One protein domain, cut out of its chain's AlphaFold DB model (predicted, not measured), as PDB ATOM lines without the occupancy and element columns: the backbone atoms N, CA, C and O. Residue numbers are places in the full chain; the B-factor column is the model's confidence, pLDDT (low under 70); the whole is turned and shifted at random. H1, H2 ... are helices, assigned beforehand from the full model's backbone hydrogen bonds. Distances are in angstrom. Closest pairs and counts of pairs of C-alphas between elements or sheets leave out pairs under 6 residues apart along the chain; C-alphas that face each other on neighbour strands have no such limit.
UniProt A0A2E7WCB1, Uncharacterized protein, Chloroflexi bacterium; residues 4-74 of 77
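This is residues 4 to 74 of the 77 residues of an uncharacterized protein of Chloroflexi bacterium (UniProt A0A2E7WCB1). Long H1 and H4 run side by side the same way, and H3 runs back against both, making an up-and-down bundle in which H3 meets H4 through residues 46 to 50 alone. Tiny H2 packs on residues 23 to 28 of H1. The 71 printed residues have four named helices, H1 to H4, and no named strand: all helix. The whole is compact, radius of gyration of the C-alphas 12.4 A, spanning 40 by 20 by 15 A.

H1, residues 4 to 29, touches H2, residues 34 to 37; the closest C-alphas, Cys 27 and Phe 34, are 5.7 A apart. H3, residues 40 to 51, and H4, residues 55 to 72, form a hairpin, closest at C-alphas Leu 49 and Ile 58, 5.8 A. H4 touches H1 at a shallow tilt of 19 degrees, closest at C-alphas Tyr 9 and Ala 55, 4.4 A. Every O i to N i+4 pair is within hydrogen-bond range in H1 and H3, and 13 of 14 in H4; H2 is too short for one.

H1 begins at C-alpha 4 (164.188, 267.731, 209.646) and is 37.4 A long; H4, 25.9 A, ends at C-alpha 72 (153.031, 297.886, 222.654).

The printed part has no cut. Its three links are tight. Residues 71 to 74 have pLDDT under 70.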
ATOM      1  N   SER A   4     163.703 266.373 209.369       77.56
ATOM      2  CA  SER A   4     164.188 267.731 209.646       77.56
ATOM      3  C   SER A   4     163.222 268.815 209.150       77.56
ATOM      4  O   SER A   4     162.957 269.764 209.878       77.56
ATOM      5  N   SER A   5     162.611 268.662 207.970       79.81
ATOM      6  CA  SER A   5     161.609 269.617 207.470       79.81
ATOM      7  C   SER A   5     160.327 269.618 208.305       79.81
ATOM      8  O   SER A   5     159.711 270.666 208.483       79.81
ATOM      9  N   TYR A   6     159.922 268.452 208.820       85.56
ATOM     10  CA  TYR A   6     158.775 268.345 209.722       85.56
ATOM     11  C   TYR A   6     159.069 268.959 211.095       85.56
ATOM     12  O   TYR A   6     158.234 269.684 211.626       85.56
ATOM     13  N   GLU A   7     160.261 268.721 211.648       90.88
ATOM     14  CA  GLU A   7     160.693 269.312 212.920       90.88
ATOM     15  C   GLU A   7     160.761 270.842 212.841       90.88
ATOM     16  O   GLU A   7     160.219 271.511 213.717       90.88
ATOM     17  N   SER A   8     161.326 271.407 211.765       91.00
ATOM     18  CA  SER A   8     161.341 272.862 211.553       91.00
ATOM     19  C   SER A   8     159.936 273.450 211.423       91.00
ATOM     20  O   SER A   8     159.649 274.488 212.009       91.00
ATOM     21  N   TYR A   9     159.043 272.788 210.681       94.81
ATOM     22  CA  TYR A   9     157.650 273.222 210.567       94.81
ATOM     23  C   TYR A   9     156.930 273.182 211.921       94.81
ATOM     24  O   TYR A   9     156.334 274.176 212.323       94.81
ATOM     25  N   SER A  10     157.028 272.061 212.637       96.12
ATOM     26  CA  SER A  10     156.422 271.881 213.960       96.12
ATOM     27  C   SER A  10     156.923 272.936 214.951       96.12
ATOM     28  O   SER A  10     156.125 273.572 215.636       96.12
ATOM     29  N   GLY A  11     158.235 273.193 214.970       96.94
ATOM     30  CA  GLY A  11     158.836 274.236 215.802       96.94
ATOM     31  C   GLY A  11     158.304 275.633 215.479       96.94
ATOM     32  O   GLY A  11     157.926 276.366 216.389       96.94
ATOM     33  N   ALA A  12     158.197 275.978 214.194       97.31
ATOM     34  CA  ALA A  12     157.662 277.270 213.773       97.31
ATOM     35  C   ALA A  12     156.184 277.450 214.165       97.31
ATOM     36  O   ALA A  12     155.801 278.516 214.648       97.31
ATOM     37  N   VAL A  13     155.357 276.409 214.001       97.81
ATOM     38  CA  VAL A  13     153.941 276.430 214.412       97.81
ATOM     39  C   VAL A  13     153.809 276.585 215.926       97.81
ATOM     40  O   VAL A  13     153.006 277.396 216.381       97.81
ATOM     41  N   ASN A  14     154.615 275.861 216.706       97.94
ATOM     42  CA  ASN A  14     154.609 275.981 218.163       97.94
ATOM     43  C   ASN A  14     154.969 277.403 218.604       97.94
ATOM     44  O   ASN A  14     154.216 277.997 219.369       97.94
ATOM     45  N   LYS A  15     156.038 277.990 218.048       97.06
ATOM     46  CA  LYS A  15     156.428 279.375 218.351       97.06
ATOM     47  C   LYS A  15     155.322 280.377 218.005       97.06
ATOM     48  O   LYS A  15     155.086 281.305 218.771       97.06
ATOM     49  N   LEU A  16     154.633 280.205 216.872       97.38
ATOM     50  CA  LEU A  16     153.502 281.066 216.505       97.38
ATOM     51  C   LEU A  16     152.370 280.987 217.539       97.38
ATOM     52  O   LEU A  16     151.868 282.026 217.963       97.38
ATOM     53  N   ASN A  17     151.997 279.776 217.954       97.31
ATOM     54  CA  ASN A  17     150.947 279.567 218.950       97.31
ATOM     55  C   ASN A  17     151.324 280.161 220.313       97.31
ATOM     56  O   ASN A  17     150.510 280.866 220.900       97.31
ATOM     57  N   GLU A  18     152.559 279.942 220.772       96.56
ATOM     58  CA  GLU A  18     153.077 280.511 222.025       96.56
ATOM     59  C   GLU A  18     152.998 282.043 222.028       96.56
ATOM     60  O   GLU A  18     152.527 282.644 222.991       96.56
ATOM     61  N   VAL A  19     153.402 282.691 220.929       95.25
ATOM     62  CA  VAL A  19     153.347 284.156 220.809       95.25
ATOM     63  C   VAL A  19     151.904 284.666 220.825       95.25
ATOM     64  O   VAL A  19     151.614 285.663 221.484       95.25
ATOM     65  N   ILE A  20     150.986 284.003 220.118       94.75
ATOM     66  CA  ILE A  20     149.561 284.372 220.121       94.75
ATOM     67  C   ILE A  20     148.978 284.249 221.535       94.75
ATOM     68  O   ILE A  20     148.290 285.165 221.988       94.75
ATOM     69  N   GLU A  21     149.276 283.154 222.236       94.94
ATOM     70  CA  GLU A  21     148.831 282.918 223.611       94.94
ATOM     71  C   GLU A  21     149.373 283.987 224.569       94.94
ATOM     72  O   GLU A  21     148.613 284.555 225.352       94.94
ATOM     73  N   GLU A  22     150.657 284.339 224.463       93.19
ATOM     74  CA  GLU A  22     151.256 285.392 225.285       93.19
ATOM     75  C   GLU A  22     150.572 286.751 225.067       93.19
ATOM     76  O   GLU A  22     150.276 287.469 226.028       93.19
ATOM     77  N   ILE A  23     150.284 287.107 223.810       92.19
ATOM     78  CA  ILE A  23     149.580 288.352 223.478       92.19
ATOM     79  C   ILE A  23     148.157 288.330 224.048       92.19
ATOM     80  O   ILE A  23     147.737 289.325 224.641       92.19
ATOM     81  N   GLN A  24     147.431 287.214 223.921       93.06
ATOM     82  CA  GLN A  24     146.087 287.055 224.485       93.06
ATOM     83  C   GLN A  24     146.098 287.230 226.007       93.06
ATOM     84  O   GLN A  24     145.344 288.050 226.526       93.06
ATOM     85  N   ILE A  25     147.009 286.552 226.714       92.12
ATOM     86  CA  ILE A  25     147.165 286.678 228.171       92.12
ATOM     87  C   ILE A  25     147.416 288.139 228.561       92.12
ATOM     88  O   ILE A  25     146.800 288.658 229.493       92.12
ATOM     89  N   LYS A  26     148.310 288.828 227.843       89.94
ATOM     90  CA  LYS A  26     148.632 290.237 228.092       89.94
ATOM     91  C   LYS A  26     147.444 291.174 227.821       89.94
ATOM     92  O   LYS A  26     147.255 292.142 228.561       89.94
ATOM     93  N   CYS A  27     146.646 290.902 226.789       90.44
ATOM     94  CA  CYS A  27     145.401 291.616 226.499       90.44
ATOM     95  C   CYS A  27     144.371 291.422 227.621       90.44
ATOM     96  O   CYS A  27     143.865 292.412 228.156       90.44
ATOM     97  N   ASP A  28     144.148 290.177 228.046       91.75
ATOM     98  CA  ASP A  28     143.196 289.819 229.102       91.75
ATOM     99  C   ASP A  28     143.559 290.478 230.438       91.75
ATOM    100  O   ASP A  28     142.711 291.086 231.093       91.75
ATOM    101  N   GLN A  29     144.844 290.454 230.811       90.88
ATOM    102  CA  GLN A  29     145.356 291.109 232.023       90.88
ATOM    103  C   GLN A  29     145.094 292.620 232.059       90.88
ATOM    104  O   GLN A  29     145.075 293.218 233.136       90.88
ATOM    105  N   ARG A  30     144.912 293.250 230.896       88.00
ATOM    106  CA  ARG A  30     144.690 294.695 230.759       88.00
ATOM    107  C   ARG A  30     143.255 295.058 230.395       88.00
ATOM    108  O   ARG A  30     142.967 296.245 230.260       88.00
ATOM    109  N   GLY A  31     142.373 294.073 230.220       90.44
ATOM    110  CA  GLY A  31     141.016 294.298 229.724       90.44
ATOM    111  C   GLY A  31     140.984 294.903 228.317       90.44
ATOM    112  O   GLY A  31     140.063 295.648 227.989       90.44
ATOM    113  N   ILE A  32     142.010 294.634 227.505       89.50
ATOM    114  CA  ILE A  32     142.082 295.064 226.108       89.50
ATOM    115  C   ILE A  32     141.491 293.948 225.256       89.50
ATOM    116  O   ILE A  32     141.871 292.791 225.404       89.50
ATOM    117  N   ASP A  33     140.606 294.297 224.326       90.88
ATOM    118  CA  ASP A  33     140.128 293.333 223.340       90.88
ATOM    119  C   ASP A  33     141.289 292.880 222.444       90.88
ATOM    120  O   ASP A  33     141.916 293.696 221.761       90.88
ATOM    121  N   PHE A  34     141.566 291.577 222.425       90.81
ATOM    122  CA  PHE A  34     142.624 290.997 221.603       90.81
ATOM    123  C   PHE A  34     142.452 291.350 220.126       90.81
ATOM    124  O   PHE A  34     143.432 291.702 219.477       90.81
ATOM    125  N   SER A  35     141.218 291.352 219.609       91.75
ATOM    126  CA  SER A  35     140.966 291.626 218.188       91.75
ATOM    127  C   SER A  35     141.273 293.076 217.795       91.75
ATOM    128  O   SER A  35     141.696 293.348 216.670       91.75
ATOM    129  N   SER A  36     141.155 294.005 218.750       89.00
ATOM    130  CA  SER A  36     141.596 295.393 218.584       89.00
ATOM    131  C   SER A  36     143.118 295.527 218.477       89.00
ATOM    132  O   SER A  36     143.614 296.488 217.886       89.00
ATOM    133  N   LYS A  37     143.868 294.572 219.046       88.06
ATOM    134  CA  LYS A  37     145.330 294.594 219.070       88.06
ATOM    135  C   LYS A  37     145.928 293.771 217.940       88.06
ATOM    136  O   LYS A  37     146.776 294.280 217.210       88.06
ATOM    137  N   VAL A  38     145.457 292.543 217.771       91.19
ATOM    138  CA  VAL A  38     145.799 291.632 216.679       91.19
ATOM    139  C   VAL A  38     144.580 291.519 215.759       91.19
ATOM    140  O   VAL A  38     143.660 290.754 216.051       91.19
ATOM    141  N   PRO A  39     144.550 292.272 214.642       92.44
ATOM    142  CA  PRO A  39     143.412 292.255 213.735       92.44
ATOM    143  C   PRO A  39     143.113 290.847 213.198       92.44
ATOM    144  O   PRO A  39     144.049 290.077 212.943       92.44
ATOM    145  N   PRO A  40     141.842 290.507 212.930       94.19
ATOM    146  CA  PRO A  40     141.475 289.217 212.350       94.19
ATOM    147  C   PRO A  40     142.215 288.885 211.044       94.19
ATOM    148  O   PRO A  40     142.526 287.723 210.790       94.19
ATOM    149  N   GLU A  41     142.541 289.877 210.207       95.19
ATOM    150  CA  GLU A  41     143.339 289.668 208.990       95.19
ATOM    151  C   GLU A  41     144.760 289.173 209.292       95.19
ATOM    152  O   GLU A  41     145.309 288.367 208.536       95.19
ATOM    153  N   THR A  42     145.346 289.614 210.407       94.12
ATOM    154  CA  THR A  42     146.653 289.147 210.883       94.12
ATOM    155  C   THR A  42     146.580 287.668 211.259       94.12
ATOM    156  O   THR A  42     147.433 286.889 210.835       94.12
ATOM    157  N   MET A  43     145.519 287.250 211.954       94.81
ATOM    158  CA  MET A  43     145.300 285.841 212.305       94.81
ATOM    159  C   MET A  43     145.118 284.963 211.064       94.81
ATOM    160  O   MET A  43     145.807 283.953 210.917       94.81
ATOM    161  N   LYS A  44     144.299 285.409 210.101       96.44
ATOM    162  CA  LYS A  44     144.110 284.718 208.813       96.44
ATOM    163  C   LYS A  44     145.420 284.537 208.048       96.44
ATOM    164  O   LYS A  44     145.629 283.511 207.405       96.44
ATOM    165  N   LYS A  45     146.323 285.523 208.106       95.62
ATOM    166  CA  LYS A  45     147.651 285.403 207.492       95.62
ATOM    167  C   LYS A  45     148.481 284.308 208.167       95.62
ATOM    168  O   LYS A  45     149.111 283.529 207.460       95.62
ATOM    169  N   GLY A  46     148.451 284.216 209.496       94.88
ATOM    170  CA  GLY A  46     149.091 283.126 210.239       94.88
ATOM    171  C   GLY A  46     148.566 281.753 209.812       94.88
ATOM    172  O   GLY A  46     149.344 280.894 209.404       94.88
ATOM    173  N   GLU A  47     147.244 281.577 209.799       96.12
ATOM    174  CA  GLU A  47     146.578 280.337 209.367       96.12
ATOM    175  C   GLU A  47     146.933 279.946 207.925       96.12
ATOM    176  O   GLU A  47     147.182 278.772 207.626       96.12
ATOM    177  N   MET A  48     147.004 280.931 207.024       97.44
ATOM    178  CA  MET A  48     147.427 280.719 205.642       97.44
ATOM    179  C   MET A  48     148.872 280.210 205.571       97.44
ATOM    180  O   MET A  48     149.142 279.249 204.854       97.44
ATOM    181  N   LEU A  49     149.802 280.814 206.316       96.12
ATOM    182  CA  LEU A  49     151.207 280.389 206.335       96.12
ATOM    183  C   LEU A  49     151.369 278.962 206.876       96.12
ATOM    184  O   LEU A  49     152.133 278.178 206.306       96.12
ATOM    185  N   VAL A  50     150.616 278.618 207.926       96.19
ATOM    186  CA  VAL A  50     150.540 277.259 208.483       96.19
ATOM    187  C   VAL A  50     150.025 276.280 207.429       96.19
ATOM    188  O   VAL A  50     150.672 275.270 207.160       96.19
ATOM    189  N   SER A  51     148.928 276.618 206.747       95.69
ATOM    190  CA  SER A  51     148.330 275.779 205.698       95.69
ATOM    191  C   SER A  51     149.263 275.549 204.502       95.69
ATOM    192  O   SER A  51     149.224 274.490 203.880       95.69
ATOM    193  N   LEU A  52     150.120 276.524 204.185       94.44
ATOM    194  CA  LEU A  52     151.121 276.416 203.121       94.44
ATOM    195  C   LEU A  52     152.381 275.638 203.542       94.44
ATOM    196  O   LEU A  52     153.227 275.353 202.695       94.44
ATOM    197  N   GLY A  53     152.538 275.298 204.825       92.81
ATOM    198  CA  GLY A  53     153.689 274.536 205.316       92.81
ATOM    199  C   GLY A  53     155.014 275.308 205.301       92.81
ATOM    200  O   GLY A  53     156.086 274.701 205.318       92.81
ATOM    201  N   LEU A  54     154.974 276.643 205.239       91.38
ATOM    202  CA  LEU A  54     156.156 277.483 205.021       91.38
ATOM    203  C   LEU A  54     156.853 277.822 206.344       91.38
ATOM    204  O   LEU A  54     156.772 278.952 206.817       91.38
ATOM    205  N   ALA A  55     157.567 276.849 206.924       94.25
ATOM    206  CA  ALA A  55     158.206 276.945 208.247       94.25
ATOM    207  C   ALA A  55     158.936 278.280 208.505       94.25
ATOM    208  O   ALA A  55     158.632 278.973 209.468       94.25
ATOM    209  N   TYR A  56     159.828 278.694 207.597       95.06
ATOM    210  CA  TYR A  56     160.579 279.952 207.726       95.06
ATOM    211  C   TYR A  56     159.676 281.197 207.777       95.06
ATOM    212  O   TYR A  56     159.938 282.145 208.519       95.06
ATOM    213  N   GLN A  57     158.596 281.207 206.991       96.75
ATOM    214  CA  GLN A  57     157.656 282.326 206.976       96.75
ATOM    215  C   GLN A  57     156.771 282.333 208.223       96.75
ATOM    216  O   GLN A  57     156.487 283.410 208.737       96.75
ATOM    217  N   ILE A  58     156.378 281.156 208.723       98.00
ATOM    218  CA  ILE A  58     155.648 281.007 209.991       98.00
ATOM    219  C   ILE A  58     156.498 281.560 211.142       98.00
ATOM    220  O   ILE A  58     156.022 282.396 211.903       98.00
ATOM    221  N   GLU A  59     157.769 281.164 211.224       97.06
ATOM    222  CA  GLU A  59     158.696 281.625 212.262       97.06
ATOM    223  C   GLU A  59     158.934 283.140 212.184       97.06
ATOM    224  O   GLU A  59     158.783 283.851 213.174       97.06
ATOM    225  N   THR A  60     159.218 283.665 210.988       97.44
ATOM    226  CA  THR A  60     159.402 285.113 210.783       97.44
ATOM    227  C   THR A  60     158.145 285.898 211.164       97.44
ATOM    228  O   THR A  60     158.228 286.979 211.754       97.44
ATOM    229  N   PHE A  61     156.967 285.363 210.838       97.12
ATOM    230  CA  PHE A  61     155.695 285.970 211.202       97.12
ATOM    231  C   PHE A  61     155.494 285.977 212.722       97.12
ATOM    232  O   PHE A  61     155.190 287.033 213.272       97.12
ATOM    233  N   ALA A  62     155.756 284.858 213.403       96.81
ATOM    234  CA  ALA A  62     155.694 284.760 214.860       96.81
ATOM    235  C   ALA A  62     156.614 285.780 215.550       96.81
ATOM    236  O   ALA A  62     156.158 286.534 216.405       96.81
ATOM    237  N   LEU A  63     157.876 285.886 215.120       95.62
ATOM    238  CA  LEU A  63     158.832 286.867 215.656       95.62
ATOM    239  C   LEU A  63     158.390 288.316 215.408       95.62
ATOM    240  O   LEU A  63     158.616 289.196 216.235       95.62
ATOM    241  N   THR A  64     157.737 288.580 214.272       94.56
ATOM    242  CA  THR A  64     157.191 289.910 213.973       94.56
ATOM    243  C   THR A  64     156.040 290.256 214.918       94.56
ATOM    244  O   THR A  64     156.004 291.372 215.436       94.56
ATOM    245  N   LEU A  65     155.123 289.314 215.176       93.62
ATOM    246  CA  LEU A  65     154.053 289.497 216.162       93.62
ATOM    247  C   LEU A  65     154.635 289.735 217.558       93.62
ATOM    248  O   LEU A  65     154.271 290.704 218.218       93.62
ATOM    249  N   GLU A  66     155.589 288.904 217.970       92.94
ATOM    250  CA  GLU A  66     156.274 289.029 219.256       92.94
ATOM    251  C   GLU A  66     156.913 290.414 219.402       92.94
ATOM    252  O   GLU A  66     156.696 291.083 220.407       92.94
ATOM    253  N   TYR A  67     157.625 290.901 218.383       90.56
ATOM    254  CA  TYR A  67     158.255 292.221 218.411       90.56
ATOM    255  C   TYR A  67     157.242 293.369 218.514       90.56
ATOM    256  O   TYR A  67     157.413 294.274 219.337       90.56
ATOM    257  N   LEU A  68     156.205 293.351 217.670       87.44
ATOM    258  CA  LEU A  68     155.205 294.416 217.615       87.44
ATOM    259  C   LEU A  68     154.414 294.493 218.920       87.44
ATOM    260  O   LEU A  68     154.222 295.576 219.468       87.44
ATOM    261  N   TYR A  69     153.996 293.342 219.441       80.62
ATOM    262  CA  TYR A  69     153.058 293.286 220.553       80.62
ATOM    263  C   TYR A  69     153.726 293.166 221.924       80.62
ATOM    264  O   TYR A  69     153.117 293.570 222.913       80.62
ATOM    265  N   SER A  70     154.994 292.744 222.008       71.19
ATOM    266  CA  SER A  70     155.749 292.822 223.268       71.19
ATOM    267  C   SER A  70     155.969 294.264 223.715       71.19
ATOM    268  O   SER A  70     155.749 294.570 224.880       71.19
ATOM    269  N   LYS A  71     156.331 295.176 222.802       64.69
ATOM    270  CA  LYS A  71     156.577 296.589 223.154       64.69
ATOM    271  C   LYS A  71     155.291 297.364 223.417       64.69
ATOM    272  O   LYS A  71     155.189 298.123 224.380       64.69
ATOM    273  N   ASP A  72     154.292 297.156 222.573       59.53
ATOM    274  CA  ASP A  72     153.031 297.886 222.654       59.53
ATOM    275  C   ASP A  72     152.210 297.532 223.902       59.53
ATOM    276  O   ASP A  72     151.467 298.371 224.415       59.53
ATOM    277  N   ILE A  73     152.333 296.298 224.404       57.41
ATOM    278  CA  ILE A  73     151.684 295.871 225.645       57.41
ATOM    279  C   ILE A  73     152.604 296.074 226.856       57.41
ATOM    280  O   ILE A  73     152.287 295.634 227.944       57.41
ATOM    281  N   GLU A  74     153.712 296.800 226.753       56.41
ATOM    282  CA  GLU A  74     154.465 297.254 227.932       56.41
ATOM    283  C   GLU A  74     154.229 298.743 228.212       56.41
ATOM    284  O   GLU A  74     154.137 299.135 229.374       56.41
TER     285      GLU A  74